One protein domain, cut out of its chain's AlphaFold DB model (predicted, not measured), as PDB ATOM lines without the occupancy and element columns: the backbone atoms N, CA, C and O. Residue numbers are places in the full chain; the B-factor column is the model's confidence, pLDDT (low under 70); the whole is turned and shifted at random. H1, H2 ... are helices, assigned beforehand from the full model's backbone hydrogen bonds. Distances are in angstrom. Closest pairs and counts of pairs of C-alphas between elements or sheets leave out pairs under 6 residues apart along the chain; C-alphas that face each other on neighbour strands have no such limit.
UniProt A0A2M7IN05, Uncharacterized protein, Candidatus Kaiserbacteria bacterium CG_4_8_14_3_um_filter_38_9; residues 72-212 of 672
ATOM      1  N   ALA A  72      91.223 246.842 298.956       94.56
ATOM      2  CA  ALA A  72      92.272 246.923 297.935       94.56
ATOM      3  C   ALA A  72      92.860 245.543 297.569       94.56
ATOM      4  O   ALA A  72      93.908 245.462 296.935       94.56
ATOM      5  N   ASP A  73      92.188 244.465 297.980       94.62
ATOM      6  CA  ASP A  73      92.412 243.110 297.470       94.62
ATOM      7  C   ASP A  73      91.923 242.969 296.015       94.62
ATOM      8  O   ASP A  73      91.133 243.784 295.525       94.62
ATOM      9  N   ASP A  74      92.350 241.916 295.324       94.00
ATOM     10  CA  ASP A  74      92.032 241.667 293.917       94.00
ATOM     11  C   ASP A  74      90.527 241.568 293.643       94.00
ATOM     12  O   ASP A  74      90.046 242.087 292.633       94.00
ATOM     13  N   GLU A  75      89.752 240.930 294.522       94.94
ATOM     14  CA  GLU A  75      88.300 240.797 294.343       94.94
ATOM     15  C   GLU A  75      87.578 242.140 294.494       94.94
ATOM     16  O   GLU A  75      86.572 242.401 293.820       94.94
ATOM     17  N   SER A  76      88.091 243.016 295.354       96.06
ATOM     18  CA  SER A  76      87.622 244.395 295.472       96.06
ATOM     19  C   SER A  76      88.021 245.234 294.254       96.06
ATOM     20  O   SER A  76      87.162 245.902 293.670       96.06
ATOM     21  N   LEU A  77      89.281 245.157 293.814       95.25
ATOM     22  CA  LEU A  77      89.806 245.948 292.695       95.25
ATOM     23  C   LEU A  77      89.210 245.551 291.337       95.25
ATOM     24  O   LEU A  77      89.018 246.417 290.487       95.25
ATOM     25  N   LYS A  78      88.841 244.280 291.125       94.88
ATOM     26  CA  LYS A  78      88.166 243.811 289.893       94.88
ATOM     27  C   LYS A  78      86.852 244.538 289.590       94.88
ATOM     28  O   LYS A  78      86.398 244.525 288.449       94.88
ATOM     29  N   LYS A  79      86.219 245.137 290.602       95.50
ATOM     30  CA  LYS A  79      84.937 245.853 290.476       95.50
ATOM     31  C   LYS A  79      85.110 247.325 290.099       95.50
ATOM     32  O   LYS A  79      84.108 248.003 289.884       95.50
ATOM     33  N   LEU A  80      86.348 247.808 290.073       95.50
ATOM     34  CA  LEU A  80      86.705 249.201 289.856       95.50
ATOM     35  C   LEU A  80      87.292 249.389 288.452       95.50
ATOM     36  O   LEU A  80      87.953 248.495 287.917       95.50
ATOM     37  N   ASP A  81      87.069 250.563 287.862       94.94
ATOM     38  CA  ASP A  81      87.823 250.977 286.675       94.94
ATOM     39  C   ASP A  81      89.292 251.287 287.028       94.94
ATOM     40  O   ASP A  81      89.663 251.368 288.201       94.94
ATOM     41  N   ILE A  82      90.158 251.434 286.022       93.31
ATOM     42  CA  ILE A  82      91.602 251.614 286.242       93.31
ATOM     43  C   ILE A  82      91.933 252.870 287.070       93.31
ATOM     44  O   ILE A  82      92.823 252.821 287.919       93.31
ATOM     45  N   HIS A  83      91.183 253.966 286.905       93.06
ATOM     46  CA  HIS A  83      91.356 255.186 287.701       93.06
ATOM     47  C   HIS A  83      91.015 254.937 289.168       93.06
ATOM     48  O   HIS A  83      91.771 255.300 290.068       93.06
ATOM     49  N   GLN A  84      89.886 254.280 289.417       95.00
ATOM     50  CA  GLN A  84      89.438 253.916 290.755       95.00
ATOM     51  C   GLN A  84      90.391 252.919 291.422       95.00
ATOM     52  O   GLN A  84      90.653 253.061 292.617       95.00
ATOM     53  N   LYS A  85      90.952 251.958 290.670       95.94
ATOM     54  CA  LYS A  85      91.978 251.027 291.168       95.94
ATOM     55  C   LYS A  85      93.212 251.785 291.658       95.94
ATOM     56  O   LYS A  85      93.597 251.620 292.814       95.94
ATOM     57  N   PHE A  86      93.798 252.649 290.821       95.12
ATOM     58  CA  PHE A  86      94.979 253.423 291.214       95.12
ATOM     59  C   PHE A  86      94.689 254.362 292.378       95.12
ATOM     60  O   PHE A  86      95.451 254.372 293.341       95.12
ATOM     61  N   ARG A  87      93.565 255.091 292.357       94.31
ATOM     62  CA  ARG A  87      93.186 255.961 293.479       94.31
ATOM     63  C   ARG A  87      93.075 255.175 294.780       94.31
ATOM     64  O   ARG A  87      93.605 255.605 295.796       94.31
ATOM     65  N   LYS A  88      92.428 254.009 294.738       95.25
ATOM     66  CA  LYS A  88      92.252 253.155 295.909       95.25
ATOM     67  C   LYS A  88      93.585 252.651 296.457       95.25
ATOM     68  O   LYS A  88      93.774 252.649 297.670       95.25
ATOM     69  N   LEU A  89      94.497 252.244 295.579       94.94
ATOM     70  CA  LEU A  89      95.821 251.773 295.973       94.94
ATOM     71  C   LEU A  89      96.709 252.903 296.505       94.94
ATOM     72  O   LEU A  89      97.378 252.691 297.510       94.94
ATOM     73  N   LEU A  90      96.662 254.102 295.916       93.00
ATOM     74  CA  LEU A  90      97.337 255.297 296.445       93.00
ATOM     75  C   LEU A  90      96.787 255.690 297.825       93.00
ATOM     76  O   LEU A  90      97.551 255.973 298.749       93.00
ATOM     77  N   ASP A  91      95.462 255.653 297.999       91.12
ATOM     78  CA  ASP A  91      94.828 255.896 299.298       91.12
ATOM     79  C   ASP A  91      95.318 254.884 300.339       91.12
ATOM     80  O   ASP A  91      95.653 255.276 301.451       91.12
ATOM     81  N   VAL A  92      95.398 253.596 299.981       91.25
ATOM     82  CA  VAL A  92      95.871 252.540 300.890       91.25
ATOM     83  C   VAL A  92      97.357 252.664 301.203       91.25
ATOM     84  O   VAL A  92      97.734 252.550 302.367       91.25
ATOM     85  N   ALA A  93      98.181 252.965 300.202       89.88
ATOM     86  CA  ALA A  93      99.610 253.178 300.378       89.88
ATOM     87  C   ALA A  93      99.929 254.382 301.290       89.88
ATOM     88  O   ALA A  93     101.026 254.446 301.841       89.88
ATOM     89  N   THR A  94      98.965 255.293 301.512       85.38
ATOM     90  CA  THR A  94      99.096 256.474 302.389       85.38
ATOM     91  C   THR A  94      98.343 256.405 303.728       85.38
ATOM     92  O   THR A  94      98.226 257.429 304.416       85.38
ATOM     93  N   ILE A  95      97.812 255.239 304.128       79.88
ATOM     94  CA  ILE A  95      97.127 255.059 305.428       79.88
ATOM     95  C   ILE A  95      98.095 255.332 306.609       79.88
ATOM     96  O   ILE A  95      99.291 255.496 306.432       79.88
ATOM     97  N   ARG A  96      97.591 255.537 307.840       61.56
ATOM     98  CA  ARG A  96      98.401 255.968 309.005       61.56
ATOM     99  C   ARG A  96      98.397 254.965 310.167       61.56
ATOM    100  O   ARG A  96      97.397 254.303 310.435       61.56
ATOM    101  N   ILE A  97      99.484 254.987 310.950       52.00
ATOM    102  CA  ILE A  97      99.720 254.212 312.192       52.00
ATOM    103  C   ILE A  97      98.663 254.489 313.283       52.00
ATOM    104  O   ILE A  97      98.305 253.599 314.044       52.00
ATOM    105  N   GLY A  98      98.113 255.708 313.357       46.41
ATOM    106  CA  GLY A  98      97.184 256.101 314.431       46.41
ATOM    107  C   GLY A  98      95.758 255.541 314.324       46.41
ATOM    108  O   GLY A  98      94.980 255.687 315.264       46.41
ATOM    109  N   SER A  99      95.390 254.933 313.192       45.94
ATOM    110  CA  SER A  99      94.042 254.389 312.947       45.94
ATOM    111  C   SER A  99      93.908 252.885 313.210       45.94
ATOM    112  O   SER A  99      92.801 252.357 313.121       45.94
ATOM    113  N   ILE A 100      95.005 252.198 313.538       48.12
ATOM    114  CA  ILE A 100      95.066 250.738 313.676       48.12
ATOM    115  C   ILE A 100      95.619 250.408 315.073       48.12
ATOM    116  O   ILE A 100      96.476 251.116 315.595       48.12
ATOM    117  N   ARG A 101      95.051 249.397 315.743       50.62
ATOM    118  CA  ARG A 101      95.350 249.082 317.153       50.62
ATOM    119  C   ARG A 101      96.805 248.606 317.323       50.62
ATOM    120  O   ARG A 101      97.325 247.897 316.471       50.62
ATOM    121  N   ASP A 102      97.423 248.939 318.463       49.81
ATOM    122  CA  ASP A 102      98.849 248.706 318.783       49.81
ATOM    123  C   ASP A 102      99.349 247.247 318.651       49.81
ATOM    124  O   ASP A 102     100.555 247.028 318.553       49.81
ATOM    125  N   GLU A 103      98.460 246.249 318.610       48.00
ATOM    126  CA  GLU A 103      98.821 244.829 318.436       48.00
ATOM    127  C   GLU A 103      99.157 244.452 316.972       48.00
ATOM    128  O   GLU A 103      99.702 243.378 316.729       48.00
ATOM    129  N   GLU A 104      98.921 245.345 315.997       53.34
ATOM    130  CA  GLU A 104      99.155 245.127 314.554       53.34
ATOM    131  C   GLU A 104     100.269 246.028 313.972       53.34
ATOM    132  O   GLU A 104     100.283 246.322 312.778       53.34
ATOM    133  N   ARG A 105     101.239 246.491 314.776       48.59
ATOM    134  CA  ARG A 105     102.312 247.407 314.312       48.59
ATOM    135  C   ARG A 105     103.194 246.868 313.169       48.59
ATOM    136  O   ARG A 105     103.790 247.668 312.462       48.59
ATOM    137  N   LEU A 106     103.213 245.554 312.926       51.06
ATOM    138  CA  LEU A 106     103.863 244.922 311.759       51.06
ATOM    139  C   LEU A 106     103.105 245.137 310.424       51.06
ATOM    140  O   LEU A 106     103.548 244.654 309.383       51.06
ATOM    141  N   SER A 107     101.951 245.813 310.428       64.81
ATOM    142  CA  SER A 107     101.029 245.833 309.284       64.81
ATOM    143  C   SER A 107     101.182 247.018 308.331       64.81
ATOM    144  O   SER A 107     100.907 246.825 307.160       64.81
ATOM    145  N   HIS A 108     101.618 248.213 308.747       67.81
ATOM    146  CA  HIS A 108     101.488 249.392 307.873       67.81
ATOM    147  C   HIS A 108     102.517 249.467 306.741       67.81
ATOM    148  O   HIS A 108     102.113 249.600 305.594       67.81
ATOM    149  N   GLU A 109     103.818 249.390 307.043       72.12
ATOM    150  CA  GLU A 109     104.861 249.341 305.999       72.12
ATOM    151  C   GLU A 109     104.581 248.166 305.065       72.12
ATOM    152  O   GLU A 109     104.429 248.364 303.872       72.12
ATOM    153  N   THR A 110     104.268 246.995 305.630       82.56
ATOM    154  CA  THR A 110     103.830 245.831 304.852       82.56
ATOM    155  C   THR A 110     102.597 246.112 303.975       82.56
ATOM    156  O   THR A 110     102.557 245.663 302.834       82.56
ATOM    157  N   ILE A 111     101.576 246.829 304.463       87.00
ATOM    158  CA  ILE A 111     100.375 247.207 303.692       87.00
ATOM    159  C   ILE A 111     100.734 248.198 302.581       87.00
ATOM    160  O   ILE A 111     100.264 248.029 301.455       87.00
ATOM    161  N   SER A 112     101.548 249.208 302.887       87.88
ATOM    162  CA  SER A 112     102.001 250.202 301.917       87.88
ATOM    163  C   SER A 112     102.837 249.535 300.827       87.88
ATOM    164  O   SER A 112     102.498 249.652 299.653       87.88
ATOM    165  N   ASP A 113     103.798 248.691 301.201       87.00
ATOM    166  CA  ASP A 113     104.624 247.887 300.296       87.00
ATOM    167  C   ASP A 113     103.790 246.925 299.444       87.00
ATOM    168  O   ASP A 113     104.077 246.705 298.263       87.00
ATOM    169  N   CYS A 114     102.736 246.344 300.023       90.38
ATOM    170  CA  CYS A 114     101.769 245.517 299.306       90.38
ATOM    171  C   CYS A 114     100.993 246.336 298.266       90.38
ATOM    172  O   CYS A 114     100.836 245.894 297.127       90.38
ATOM    173  N   ALA A 115     100.526 247.531 298.632       92.94
ATOM    174  CA  ALA A 115      99.814 248.424 297.725       92.94
ATOM    175  C   ALA A 115     100.729 248.964 296.615       92.94
ATOM    176  O   ALA A 115     100.346 248.900 295.449       92.94
ATOM    177  N   ILE A 116     101.950 249.395 296.944       91.06
ATOM    178  CA  ILE A 116     103.015 249.776 295.999       91.06
ATOM    179  C   ILE A 116     103.286 248.626 295.025       91.06
ATOM    180  O   ILE A 116     103.282 248.824 293.810       91.06
ATOM    181  N   GLY A 117     103.444 247.404 295.542       89.50
ATOM    182  CA  GLY A 117     103.616 246.203 294.725       89.50
ATOM    183  C   GLY A 117     102.459 245.993 293.749       89.50
ATOM    184  O   GLY A 117     102.692 245.772 292.562       89.50
ATOM    185  N   LYS A 118     101.212 246.145 294.210       92.00
ATOM    186  CA  LYS A 118     100.025 246.056 293.345       92.00
ATOM    187  C   LYS A 118      99.947 247.168 292.300       92.00
ATOM    188  O   LYS A 118      99.528 246.887 291.181       92.00
ATOM    189  N   ILE A 119     100.347 248.399 292.622       93.31
ATOM    190  CA  ILE A 119     100.438 249.485 291.629       93.31
ATOM    191  C   ILE A 119     101.442 249.091 290.542       93.31
ATOM    192  O   ILE A 119     101.110 249.172 289.361       93.31
ATOM    193  N   GLY A 120     102.622 248.597 290.930       88.69
ATOM    194  CA  GLY A 120     103.635 248.111 289.990       88.69
ATOM    195  C   GLY A 120     103.132 246.969 289.102       88.69
ATOM    196  O   GLY A 120     103.338 246.996 287.892       88.69
ATOM    197  N   MET A 121     102.395 246.011 289.675       87.62
ATOM    198  CA  MET A 121     101.763 244.932 288.906       87.62
ATOM    199  C   MET A 121     100.730 245.460 287.910       87.62
ATOM    200  O   MET A 121     100.763 245.062 286.751       87.62
ATOM    201  N   LEU A 122      99.843 246.374 288.322       90.12
ATOM    202  CA  LEU A 122      98.859 246.975 287.416       90.12
ATOM    203  C   LEU A 122      99.537 247.686 286.245       90.12
ATOM    204  O   LEU A 122      99.089 247.526 285.112       90.12
ATOM    205  N   LEU A 123     100.623 248.415 286.514       87.25
ATOM    206  CA  LEU A 123     101.422 249.056 285.474       87.25
ATOM    207  C   LEU A 123     102.029 248.035 284.499       87.25
ATOM    208  O   LEU A 123     102.021 248.265 283.296       87.25
ATOM    209  N   ALA A 124     102.507 246.894 285.004       82.38
ATOM    210  CA  ALA A 124     103.092 245.816 284.202       82.38
ATOM    211  C   ALA A 124     102.084 245.028 283.355       82.38
ATOM    212  O   ALA A 124     102.468 244.452 282.337       82.38
ATOM    213  N   THR A 125     100.818 244.961 283.775       83.31
ATOM    214  CA  THR A 125      99.830 244.057 283.161       83.31
ATOM    215  C   THR A 125      98.739 244.738 282.340       83.31
ATOM    216  O   THR A 125      98.110 244.065 281.528       83.31
ATOM    217  N   GLU A 126      98.461 246.024 282.567       83.75
ATOM    218  CA  GLU A 126      97.335 246.735 281.942       83.75
ATOM    219  C   GLU A 126      97.848 247.806 280.963       83.75
ATOM    220  O   GLU A 126      98.697 248.625 281.317       83.75
ATOM    221  N   ASP A 127      97.302 247.842 279.743       76.94
ATOM    222  CA  ASP A 127      97.660 248.836 278.719       76.94
ATOM    223  C   ASP A 127      97.245 250.267 279.135       76.94
ATOM    224  O   ASP A 127      96.235 250.468 279.812       76.94
ATOM    225  N   GLU A 128      98.007 251.285 278.710       75.19
ATOM    226  CA  GLU A 128      97.807 252.722 279.024       75.19
ATOM    227  C   GLU A 128      97.833 253.091 280.525       75.19
ATOM    228  O   GLU A 128      97.645 254.258 280.889       75.19
ATOM    229  N   SER A 129      98.076 252.125 281.408       80.50
ATOM    230  CA  SER A 129      98.003 252.253 282.867       80.50
ATOM    231  C   SER A 129      98.929 253.339 283.427       80.50
ATOM    232  O   SER A 129      98.540 254.078 284.333       80.50
ATOM    233  N   THR A 130     100.095 253.524 282.810       79.31
ATOM    234  CA  THR A 130     101.053 254.597 283.085       79.31
ATOM    235  C   THR A 130     100.400 255.981 283.080       79.31
ATOM    236  O   THR A 130     100.497 256.726 284.052       79.31
ATOM    237  N   TYR A 131      99.698 256.341 282.001       80.56
ATOM    238  CA  TYR A 131      99.067 257.658 281.885       80.56
ATOM    239  C   TYR A 131      97.933 257.816 282.907       80.56
ATOM    240  O   TYR A 131      97.778 258.874 283.517       80.56
ATOM    241  N   ARG A 132      97.186 256.733 283.158       85.50
ATOM    242  CA  ARG A 132      96.078 256.711 284.126       85.50
ATOM    243  C   ARG A 132      96.541 256.917 285.564       85.50
ATOM    244  O   ARG A 132      95.830 257.569 286.323       85.50
ATOM    245  N   LEU A 133      97.723 256.420 285.930       87.06
ATOM    246  CA  LEU A 133      98.317 256.667 287.245       87.06
ATOM    247  C   LEU A 133      98.569 258.167 287.471       87.06
ATOM    248  O   LEU A 133      98.184 258.699 288.509       87.06
ATOM    249  N   PHE A 134      99.137 258.866 286.485       81.31
ATOM    250  CA  PHE A 134      99.389 260.308 286.593       81.31
ATOM    251  C   PHE A 134      98.098 261.147 286.597       81.31
ATOM    252  O   PHE A 134      98.052 262.184 287.256       81.31
ATOM    253  N   GLU A 135      97.027 260.692 285.932       83.62
ATOM    254  CA  GLU A 135      95.717 261.366 285.952       83.62
ATOM    255  C   GLU A 135      95.047 261.371 287.338       83.62
ATOM    256  O   GLU A 135      94.234 262.254 287.615       83.62
ATOM    257  N   VAL A 136      95.357 260.400 288.207       86.44
ATOM    258  CA  VAL A 136      94.722 260.273 289.535       86.44
ATOM    259  C   VAL A 136      95.530 260.892 290.679       86.44
ATOM    260  O   VAL A 136      95.061 260.882 291.827       86.44
ATOM    261  N   LEU A 137      96.715 261.436 290.384       84.50
ATOM    262  CA  LEU A 137      97.536 262.147 291.364       84.50
ATOM    263  C   LEU A 137      96.827 263.427 291.804       84.50
ATOM    264  O   LEU A 137      96.425 264.260 290.989       84.50
ATOM    265  N   GLN A 138      96.708 263.627 293.113       81.12
ATOM    266  CA  GLN A 138      96.038 264.804 293.670       81.12
ATOM    267  C   GLN A 138      96.965 266.024 293.726       81.12
ATOM    268  O   GLN A 138      97.219 266.577 294.789       81.12
ATOM    269  N   MET A 139      97.458 266.476 292.572       78.25
ATOM    270  CA  MET A 139      98.426 267.583 292.438       78.25
ATOM    271  C   MET A 139      97.917 268.949 292.941       78.25
ATOM    272  O   MET A 139      98.682 269.902 293.078       78.25
ATOM    273  N   ASN A 140      96.619 269.058 293.218       75.25
ATOM    274  CA  ASN A 140      95.962 270.221 293.813       75.25
ATOM    275  C   ASN A 140      95.745 270.086 295.331       75.25
ATOM    276  O   ASN A 140      95.075 270.925 295.932       75.25
ATOM    277  N   SER A 141      96.259 269.026 295.956       82.38
ATOM    278  CA  SER A 141      96.142 268.790 297.391       82.38
ATOM    279  C   SER A 141      97.477 268.308 297.981       82.38
ATOM    280  O   SER A 141      98.304 267.747 297.260       82.38
ATOM    281  N   PRO A 142      97.723 268.494 299.292       77.38
ATOM    282  CA  PRO A 142      98.947 268.012 299.944       77.38
ATOM    283  C   PRO A 142      99.168 266.501 299.776       77.38
ATOM    284  O   PRO A 142     100.274 266.004 299.977       77.38
ATOM    285  N   GLN A 143      98.111 265.766 299.418       82.00
ATOM    286  CA  GLN A 143      98.168 264.356 299.069       82.00
ATOM    287  C   GLN A 143      98.964 264.101 297.787       82.00
ATOM    288  O   GLN A 143      99.637 263.083 297.726       82.00
ATOM    289  N   GLY A 144      98.969 265.016 296.813       81.56
ATOM    290  CA  GLY A 144      99.733 264.856 295.574       81.56
ATOM    291  C   GLY A 144     101.227 264.654 295.815       81.56
ATOM    292  O   GLY A 144     101.837 263.822 295.161       81.56
ATOM    293  N   PHE A 145     101.803 265.332 296.812       77.50
ATOM    294  CA  PHE A 145     103.199 265.112 297.210       77.50
ATOM    295  C   PHE A 145     103.449 263.670 297.681       77.50
ATOM    296  O   PHE A 145     104.445 263.054 297.319       77.50
ATOM    297  N   ARG A 146     102.506 263.099 298.436       81.75
ATOM    298  CA  ARG A 146     102.596 261.715 298.923       81.75
ATOM    299  C   ARG A 146     102.318 260.697 297.828       81.75
ATOM    300  O   ARG A 146     103.009 259.688 297.751       81.75
ATOM    301  N   ASP A 147     101.352 260.987 296.961       85.94
ATOM    302  CA  ASP A 147     101.074 260.168 295.786       85.94
ATOM    303  C   ASP A 147     102.337 260.078 294.902       85.94
ATOM    304  O   ASP A 147     102.671 258.999 294.428       85.94
ATOM    305  N   LEU A 148     103.095 261.172 294.744       82.62
ATOM    306  CA  LEU A 148     104.358 261.174 293.995       82.62
ATOM    307  C   LEU A 148     105.465 260.347 294.650       82.62
ATOM    308  O   LEU A 148     106.186 259.652 293.943       82.62
ATOM    309  N   HIS A 149     105.591 260.396 295.975       81.12
ATOM    310  CA  HIS A 149     106.535 259.538 296.689       81.12
ATOM    311  C   HIS A 149     106.202 258.049 296.489       81.12
ATOM    312  O   HIS A 149     107.086 257.245 296.220       81.12
ATOM    313  N   ILE A 150     104.915 257.683 296.505       85.50
ATOM    314  CA  ILE A 150     104.490 256.316 296.169       85.50
ATOM    315  C   ILE A 150     104.864 255.960 294.730       85.50
ATOM    316  O   ILE A 150     105.347 254.859 294.480       85.50
ATOM    317  N   VAL A 151     104.650 256.872 293.777       84.62
ATOM    318  CA  VAL A 151     105.061 256.654 292.383       84.62
ATOM    319  C   VAL A 151     106.571 256.426 292.298       84.62
ATOM    320  O   VAL A 151     106.994 255.536 291.569       84.62
ATOM    321  N   GLU A 152     107.383 257.156 293.062       81.88
ATOM    322  CA  GLU A 152     108.828 256.924 293.132       81.88
ATOM    323  C   GLU A 152     109.185 255.521 293.610       81.88
ATOM    324  O   GLU A 152     109.955 254.834 292.938       81.88
ATOM    325  N   GLU A 153     108.584 255.062 294.704       83.12
ATOM    326  CA  GLU A 153     108.818 253.710 295.218       83.12
ATOM    327  C   GLU A 153     108.366 252.629 294.229       83.12
ATOM    328  O   GLU A 153     109.045 251.615 294.033       83.12
ATOM    329  N   VAL A 154     107.267 252.872 293.511       85.69
ATOM    330  CA  VAL A 154     106.835 252.014 292.402       85.69
ATOM    331  C   VAL A 154     107.896 251.977 291.297       85.69
ATOM    332  O   VAL A 154     108.241 250.887 290.841       85.69
ATOM    333  N   ILE A 155     108.460 253.120 290.887       79.81
ATOM    334  CA  ILE A 155     109.518 253.169 289.863       79.81
ATOM    335  C   ILE A 155     110.783 252.456 290.334       79.81
ATOM    336  O   ILE A 155     111.349 251.686 289.555       79.81
ATOM    337  N   LYS A 156     111.228 252.662 291.578       78.38
ATOM    338  CA  LYS A 156     112.395 251.962 292.142       78.38
ATOM    339  C   LYS A 156     112.202 250.452 292.081       78.38
ATOM    340  O   LYS A 156     113.071 249.737 291.585       78.38
ATOM    341  N   ARG A 157     111.026 249.976 292.492       80.56
ATOM    342  CA  ARG A 157     110.688 248.551 292.477       80.56
ATOM    343  C   ARG A 157     110.619 247.977 291.065       80.56
ATOM    344  O   ARG A 157     111.195 246.925 290.811       80.56
ATOM    345  N   ILE A 158     109.967 248.677 290.138       79.19
ATOM    346  CA  ILE A 158     109.928 248.313 288.713       79.19
ATOM    347  C   ILE A 158     111.351 248.287 288.136       79.19
ATOM    348  O   ILE A 158     111.701 247.359 287.422       79.19
ATOM    349  N   THR A 159     112.202 249.255 288.477       74.69
ATOM    350  CA  THR A 159     113.594 249.322 287.997       74.69
ATOM    351  C   THR A 159     114.433 248.158 288.522       74.69
ATOM    352  O   THR A 159     115.217 247.588 287.768       74.69
ATOM    353  N   HIS A 160     114.254 247.776 289.787       74.25
ATOM    354  CA  HIS A 160     114.909 246.598 290.350       74.25
ATOM    355  C   HIS A 160     114.517 245.331 289.576       74.25
ATOM    356  O   HIS A 160     115.392 244.638 289.074       74.25
ATOM    357  N   LEU A 161     113.215 245.123 289.353       70.62
ATOM    358  CA  LEU A 161     112.705 243.992 288.568       70.62
ATOM    359  C   LEU A 161     113.137 244.032 287.086       70.62
ATOM    360  O   LEU A 161     113.282 242.992 286.451       70.62
ATOM    361  N   PHE A 162     113.355 245.220 286.508       68.88
ATOM    362  CA  PHE A 162     113.885 245.360 285.145       68.88
ATOM    363  C   PHE A 162     115.313 244.826 285.034       68.88
ATOM    364  O   PHE A 162     115.643 244.166 284.048       68.88
ATOM    365  N   ASN A 163     116.156 245.093 286.036       67.31
ATOM    366  CA  ASN A 163     117.537 244.611 286.050       67.31
ATOM    367  C   ASN A 163     117.615 243.072 286.066       67.31
ATOM    368  O   ASN A 163     118.616 242.518 285.617       67.31
ATOM    369  N   ASP A 164     116.530 242.401 286.460       68.00
ATOM    370  CA  ASP A 164     116.380 240.943 286.413       68.00
ATOM    371  C   ASP A 164     115.957 240.411 285.019       68.00
ATOM    372  O   ASP A 164     115.837 239.204 284.814       68.00
ATOM    373  N   GLY A 165     115.777 241.289 284.019       64.50
ATOM    374  CA  GLY A 165     115.655 240.927 282.600       64.50
ATOM    375  C   GLY A 165     114.237 240.882 282.011       64.50
ATOM    376  O   GLY A 165     114.057 240.354 280.907       64.50
ATOM    377  N   ASP A 166     113.227 241.434 282.690       71.94
ATOM    378  CA  ASP A 166     111.845 241.453 282.188       71.94
ATOM    379  C   ASP A 166     111.611 242.558 281.133       71.94
ATOM    380  O   ASP A 166     111.698 243.761 281.391       71.94
ATOM    381  N   LYS A 167     111.255 242.146 279.910       71.00
ATOM    382  CA  LYS A 167     111.010 243.045 278.768       71.00
ATOM    383  C   LYS A 167     109.727 243.869 278.881       71.00
ATOM    384  O   LYS A 167     109.661 244.943 278.286       71.00
ATOM    385  N   ASN A 168     108.707 243.385 279.588       69.56
ATOM    386  CA  ASN A 168     107.468 244.148 279.768       69.56
ATOM    387  C   ASN A 168     107.708 245.333 280.707       69.56
ATOM    388  O   ASN A 168     107.199 246.429 280.481       69.56
ATOM    389  N   ILE A 169     108.579 245.138 281.697       71.25
ATOM    390  CA  ILE A 169     109.000 246.170 282.643       71.25
ATOM    391  C   ILE A 169     109.796 247.279 281.937       71.25
ATOM    392  O   ILE A 169     109.624 248.453 282.260       71.25
ATOM    393  N   GLU A 170     110.580 246.950 280.903       71.88
ATOM    394  CA  GLU A 170     111.256 247.954 280.065       71.88
ATOM    395  C   GLU A 170     110.265 248.918 279.392       71.88
ATOM    396  O   GLU A 170     110.504 250.126 279.333       71.88
ATOM    397  N   ILE A 171     109.152 248.388 278.872       75.38
ATOM    398  CA  ILE A 171     108.123 249.177 278.181       75.38
ATOM    399  C   ILE A 171     107.441 250.111 279.175       75.38
ATOM    400  O   ILE A 171     107.360 251.309 278.916       75.38
ATOM    401  N   VAL A 172     107.031 249.586 280.330       75.00
ATOM    402  CA  VAL A 172     106.398 250.371 281.398       75.00
ATOM    403  C   VAL A 172     107.321 251.466 281.901       75.00
ATOM    404  O   VAL A 172     106.907 252.619 281.999       75.00
ATOM    405  N   LEU A 173     108.586 251.140 282.169       70.69
ATOM    406  CA  LEU A 173     109.566 252.131 282.590       70.69
ATOM    407  C   LEU A 173     109.716 253.210 281.514       70.69
ATOM    408  O   LEU A 173     109.632 254.394 281.819       70.69
ATOM    409  N   ARG A 174     109.843 252.834 280.239       74.81
ATOM    410  CA  ARG A 174     109.936 253.799 279.137       74.81
ATOM    411  C   ARG A 174     108.694 254.683 279.022       74.81
ATOM    412  O   ARG A 174     108.840 255.879 278.794       74.81
ATOM    413  N   GLU A 175     107.497 254.129 279.180       77.00
ATOM    414  CA  GLU A 175     106.248 254.893 279.161       77.00
ATOM    415  C   GLU A 175     106.138 255.847 280.349       77.00
ATOM    416  O   GLU A 175     105.760 257.003 280.157       77.00
ATOM    417  N   LEU A 176     106.512 255.404 281.556       69.75
ATOM    418  CA  LEU A 176     106.573 256.249 282.753       69.75
ATOM    419  C   LEU A 176     107.503 257.432 282.503       69.75
ATOM    420  O   LEU A 176     107.113 258.573 282.740       69.75
ATOM    421  N   LEU A 177     108.685 257.174 281.937       68.00
ATOM    422  CA  LEU A 177     109.655 258.209 281.583       68.00
ATOM    423  C   LEU A 177     109.207 259.092 280.402       68.00
ATOM    424  O   LEU A 177     109.612 260.250 280.305       68.00
ATOM    425  N   ASP A 178     108.364 258.606 279.495       72.81
ATOM    426  CA  ASP A 178     107.807 259.420 278.408       72.81
ATOM    427  C   ASP A 178     106.668 260.331 278.898       72.81
ATOM    428  O   ASP A 178     106.614 261.515 278.562       72.81
ATOM    429  N   VAL A 179     105.763 259.816 279.737       69.19
ATOM    430  CA  VAL A 179     104.745 260.635 280.422       69.19
ATOM    431  C   VAL A 179     105.426 261.693 281.283       69.19
ATOM    432  O   VAL A 179     105.086 262.871 281.186       69.19
ATOM    433  N   ALA A 180     106.457 261.295 282.021       62.53
ATOM    434  CA  ALA A 180     107.333 262.177 282.766       62.53
ATOM    435  C   ALA A 180     107.890 263.327 281.921       62.53
ATOM    436  O   ALA A 180     107.625 264.501 282.178       62.53
ATOM    437  N   ASN A 181     108.615 262.999 280.855       62.22
ATOM    438  CA  ASN A 181     109.218 264.006 279.991       62.22
ATOM    439  C   ASN A 181     108.169 264.946 279.382       62.22
ATOM    440  O   ASN A 181     108.402 266.150 279.303       62.22
ATOM    441  N   ARG A 182     106.978 264.442 279.037       66.50
ATOM    442  CA  ARG A 182     105.871 265.288 278.567       66.50
ATOM    443  C   ARG A 182     105.328 266.214 279.652       66.50
ATOM    444  O   ARG A 182     104.945 267.332 279.331       66.50
ATOM    445  N   MET A 183     105.309 265.785 280.913       61.06
ATOM    446  CA  MET A 183     104.869 266.606 282.045       61.06
ATOM    447  C   MET A 183     105.887 267.683 282.443       61.06
ATOM    448  O   MET A 183     105.479 268.709 282.983       61.06
ATOM    449  N   LYS A 184     107.179 267.507 282.132       58.56
ATOM    450  CA  LYS A 184     108.240 268.493 282.414       58.56
ATOM    451  C   LYS A 184     107.986 269.857 281.759       58.56
ATOM    452  O   LYS A 184     108.261 270.891 282.367       58.56
ATOM    453  N   ASP A 185     107.436 269.851 280.547       52.66
ATOM    454  CA  ASP A 185     107.147 271.060 279.766       52.66
ATOM    455  C   ASP A 185     105.732 271.613 280.002       52.66
ATOM    456  O   ASP A 185     105.381 272.698 279.519       52.66
ATOM    457  N   VAL A 186     104.893 270.891 280.755       57.94
ATOM    458  CA  VAL A 186     103.566 271.381 281.125       57.94
ATOM    459  C   VAL A 186     103.755 272.497 282.140       57.94
ATOM    460  O   VAL A 186     104.161 272.273 283.279       57.94
ATOM    461  N   LYS A 187     103.408 273.727 281.746       59.94
ATOM    462  CA  LYS A 187     103.174 274.796 282.717       59.94
ATOM    463  C   LYS A 187     102.071 274.316 283.651       59.94
ATOM    464  O   LYS A 187     100.907 274.285 283.252       59.94
ATOM    465  N   PHE A 188     102.448 273.920 284.863       65.56
ATOM    466  CA  PHE A 188     101.484 273.593 285.900       65.56
ATOM    467  C   PHE A 188     100.490 274.743 286.021       65.56
ATOM    468  O   PHE A 188     100.872 275.917 285.988       65.56
ATOM    469  N   VAL A 189      99.206 274.390 286.085       69.75
ATOM    470  CA  VAL A 189      98.127 275.372 286.194       69.75
ATOM    471  C   VAL A 189      98.382 276.198 287.449       69.75
ATOM    472  O   VAL A 189      98.808 275.643 288.460       69.75
ATOM    473  N   ASP A 190      98.110 277.499 287.394       76.31
ATOM    474  CA  ASP A 190      98.353 278.438 288.497       76.31
ATOM    475  C   ASP A 190      97.690 278.024 289.831       76.31
ATOM    476  O   ASP A 190      98.137 278.464 290.892       76.31
ATOM    477  N   ASP A 191      96.689 277.137 289.778       77.19
ATOM    478  CA  ASP A 191      95.962 276.563 290.919       77.19
ATOM    479  C   ASP A 191      96.552 275.236 291.452       77.19
ATOM    480  O   ASP A 191      96.076 274.700 292.452       77.19
ATOM    481  N   SER A 192      97.575 274.674 290.799       79.75
ATOM    482  CA  SER A 192      98.263 273.454 291.263       79.75
ATOM    483  C   SER A 192      99.159 273.769 292.455       79.75
ATOM    484  O   SER A 192      99.669 274.885 292.554       79.75
ATOM    485  N   LEU A 193      99.399 272.800 293.344       83.94
ATOM    486  CA  LEU A 193     100.311 273.009 294.470       83.94
ATOM    487  C   LEU A 193     101.768 272.999 294.018       83.94
ATOM    488  O   LEU A 193     102.214 272.091 293.319       83.94
ATOM    489  N   TYR A 194     102.516 273.999 294.476       85.75
ATOM    490  CA  TYR A 194     103.870 274.273 294.008       85.75
ATOM    491  C   TYR A 194     104.844 273.115 294.256       85.75
ATOM    492  O   TYR A 194     105.557 272.707 293.342       85.75
ATOM    493  N   LEU A 195     104.873 272.552 295.466       81.38
ATOM    494  CA  LEU A 195     105.834 271.489 295.772       81.38
ATOM    495  C   LEU A 195     105.546 270.178 295.060       81.38
ATOM    496  O   LEU A 195     106.491 269.499 294.682       81.38
ATOM    497  N   GLY A 196     104.274 269.836 294.839       76.62
ATOM    498  CA  GLY A 196     103.935 268.678 294.014       76.62
ATOM    499  C   GLY A 196     104.525 268.840 292.614       76.62
ATOM    500  O   GLY A 196     105.176 267.936 292.102       76.62
ATOM    501  N   SER A 197     104.375 270.029 292.026       76.94
ATOM    502  CA  SER A 197     104.947 270.366 290.722       76.94
ATOM    503  C   SER A 197     106.476 270.288 290.681       76.94
ATOM    504  O   SER A 197     107.029 269.723 289.739       76.94
ATOM    505  N   VAL A 198     107.160 270.834 291.695       79.81
ATOM    506  CA  VAL A 198     108.628 270.775 291.809       79.81
ATOM    507  C   VAL A 198     109.106 269.336 291.977       79.81
ATOM    508  O   VAL A 198     109.979 268.900 291.234       79.81
ATOM    509  N   TYR A 199     108.507 268.597 292.912       78.50
ATOM    510  CA  TYR A 199     108.876 267.215 293.196       78.50
ATOM    511  C   TYR A 199     108.709 266.338 291.971       78.50
ATOM    512  O   TYR A 199     109.633 265.625 291.603       78.50
ATOM    513  N   LEU A 200     107.551 266.436 291.308       74.69
ATOM    514  CA  LEU A 200     107.300 265.709 290.080       74.69
ATOM    515  C   LEU A 200     108.386 266.050 289.064       74.69
ATOM    516  O   LEU A 200     109.059 265.153 288.592       74.69
ATOM    517  N   ARG A 201     108.644 267.327 288.776       73.56
ATOM    518  CA  ARG A 201     109.688 267.696 287.814       73.56
ATOM    519  C   ARG A 201     111.050 267.064 288.137       73.56
ATOM    520  O   ARG A 201     111.636 266.462 287.244       73.56
ATOM    521  N   GLU A 202     111.532 267.176 289.372       75.12
ATOM    522  CA  GLU A 202     112.846 266.636 289.756       75.12
ATOM    523  C   GLU A 202     112.876 265.107 289.719       75.12
ATOM    524  O   GLU A 202     113.807 264.519 289.175       75.12
ATOM    525  N   PHE A 203     111.825 264.461 290.225       71.38
ATOM    526  CA  PHE A 203     111.644 263.016 290.142       71.38
ATOM    527  C   PHE A 203     111.756 262.523 288.689       71.38
ATOM    528  O   PHE A 203     112.485 261.580 288.378       71.38
ATOM    529  N   LEU A 204     111.096 263.219 287.766       67.88
ATOM    530  CA  LEU A 204     111.132 262.900 286.344       67.88
ATOM    531  C   LEU A 204     112.508 263.175 285.715       67.88
ATOM    532  O   LEU A 204     112.932 262.420 284.842       67.88
ATOM    533  N   GLU A 205     113.227 264.212 286.154       67.94
ATOM    534  CA  GLU A 205     114.597 264.494 285.701       67.94
ATOM    535  C   GLU A 205     115.594 263.408 286.146       67.94
ATOM    536  O   GLU A 205     116.426 262.982 285.341       67.94
ATOM    537  N   LEU A 206     115.476 262.914 287.383       67.69
ATOM    538  CA  LEU A 206     116.346 261.870 287.940       67.69
ATOM    539  C   LEU A 206     116.150 260.519 287.243       67.69
ATOM    540  O   LEU A 206     117.119 259.828 286.912       67.69
ATOM    541  N   HIS A 207     114.900 260.142 286.973       64.94
ATOM    542  CA  HIS A 207     114.605 258.830 286.398       64.94
ATOM    543  C   HIS A 207     114.541 258.833 284.858       64.94
ATOM    544  O   HIS A 207     114.821 257.798 284.256       64.94
ATOM    545  N   GLY A 208     114.300 259.987 284.216       58.50
ATOM    546  CA  GLY A 208     114.082 260.202 282.770       58.50
ATOM    547  C   GLY A 208     115.241 259.921 281.806       58.50
ATOM    548  O   GLY A 208     115.069 260.077 280.597       58.50
ATOM    549  N   GLY A 209     116.405 259.491 282.299       56.03
ATOM    550  CA  GLY A 209     117.474 258.934 281.459       56.03
ATOM    551  C   GLY A 209     118.389 259.936 280.738       56.03
ATOM    552  O   GLY A 209     119.110 259.522 279.836       56.03
ATOM    553  N   TYR A 210     118.408 261.216 281.127       45.69
ATOM    554  CA  TYR A 210     119.298 262.237 280.533       45.69
ATOM    555  C   TYR A 210     120.195 262.991 281.535       45.69
ATOM    556  O   TYR A 210     120.959 263.863 281.124       45.69
ATOM    557  N   GLY A 211     120.129 262.666 282.829       50.38
ATOM    558  CA  GLY A 211     120.988 263.246 283.866       50.38
ATOM    559  C   GLY A 211     122.155 262.334 284.254       50.38
ATOM    560  O   GLY A 211     122.052 261.113 284.146       50.38
ATOM    561  N   ASP A 212     123.245 262.942 284.725       51.00
ATOM    562  CA  ASP A 212     124.410 262.305 285.360       51.00
ATOM    563  C   ASP A 212     123.950 261.636 286.679       51.00
ATOM    564  O   ASP A 212     124.074 262.215 287.760       51.00
TER     565      ASP A 212
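What this domain is: This is residues 72 to 212 of the 672 residues of an uncharacterized protein of Candidatus Kaiserbacteria bacterium CG_4_8_14_3_um_filter_38_9 (UniProt A0A2M7IN05). The longest helix, H5, runs through the middle, and H6 and H7 pack along it as an up-and-down bundle of three, each helix running against the one before it. The helical hairpin of H2 and H3 crosses H5 away from H7, short H4 packs on H2 and H6, and little H1 sits at the far side near H2. The printed part has 141 residues with seven named helices, H1 to H7 in chain order, and no named strand; the class is all helix. It is compact, with a radius of gyration of the C-alphas of 15.4 A, and rounded, with spans of 46 by 40 by 32 A.

Where its parts are: H5, residues 142 to 163, is 33.0 A long, from C-alpha 142 at (98.947, 268.012, 299.944) to C-alpha 163 at (117.537, 244.611, 286.050). H6 is residues 167 to 184, 25.9 A, and H7 is residues 194 to 207, 20.3 A, ending with C-alpha 207 at (114.605, 258.830, 286.398). H3, residues 108 to 125, measures 25.3 A, and H2, residues 82 to 93, 16.3 A. H4 is residues 129 to 135, 9.9 A; H1, residues 74 to 77, 5.0 A, begins at C-alpha 74, (92.032, 241.667, 293.917).

How they stand to each other: H5 touches H7 with residues 142 to 152 alone, the same way at a shallow tilt of 8 degrees; the closest C-alphas, of Phe 145 and Gly 196, are 4.8 A apart. H5 and H6, a hairpin, touch closest at C-alphas 162 and 169, 5.5 A, opposite ways at 35.2 degrees, only just a steep tilt. H6 and H7, also a hairpin, touch closest at C-alphas 180 and 204, 5.3 A. H3 touches H5 at a steep tilt of 65 degrees, C-alphas 120 and 154 being closest at 5.6 A. H2 and H3 form a hairpin with a shallow tilt of 23 degrees, closest at C-alphas 93 and 112, 4.1 A. H4 touches H6, closest at C-alphas 130 and 176, 5.8 A, and H2, closest at C-alphas 83 and 132, 6.1 A. H1 and H2 are close but not clearly touching, with C-alphas 77 and 85 closest at 5.7 A. H3 and H7 are apart. Every O i to N i+4 pair is within hydrogen-bond range in H2, H3 and H7; the counts are 2 of 3 in H4, 17 of 18 in H5 and 13 of 14 in H6, and H1 is too short for such a pair.

The domain as a whole: The two C-alphas farthest apart, of Glu 103 and Asp 185, are 47.5 A apart. The printed part has no cut. The link from H2 to H3, residues 94 to 107, is long. The mean pLDDT of the printed part is 76.8; 40 residues are under 70, among them 96 to 108, 179 to 189 and 204 to 212.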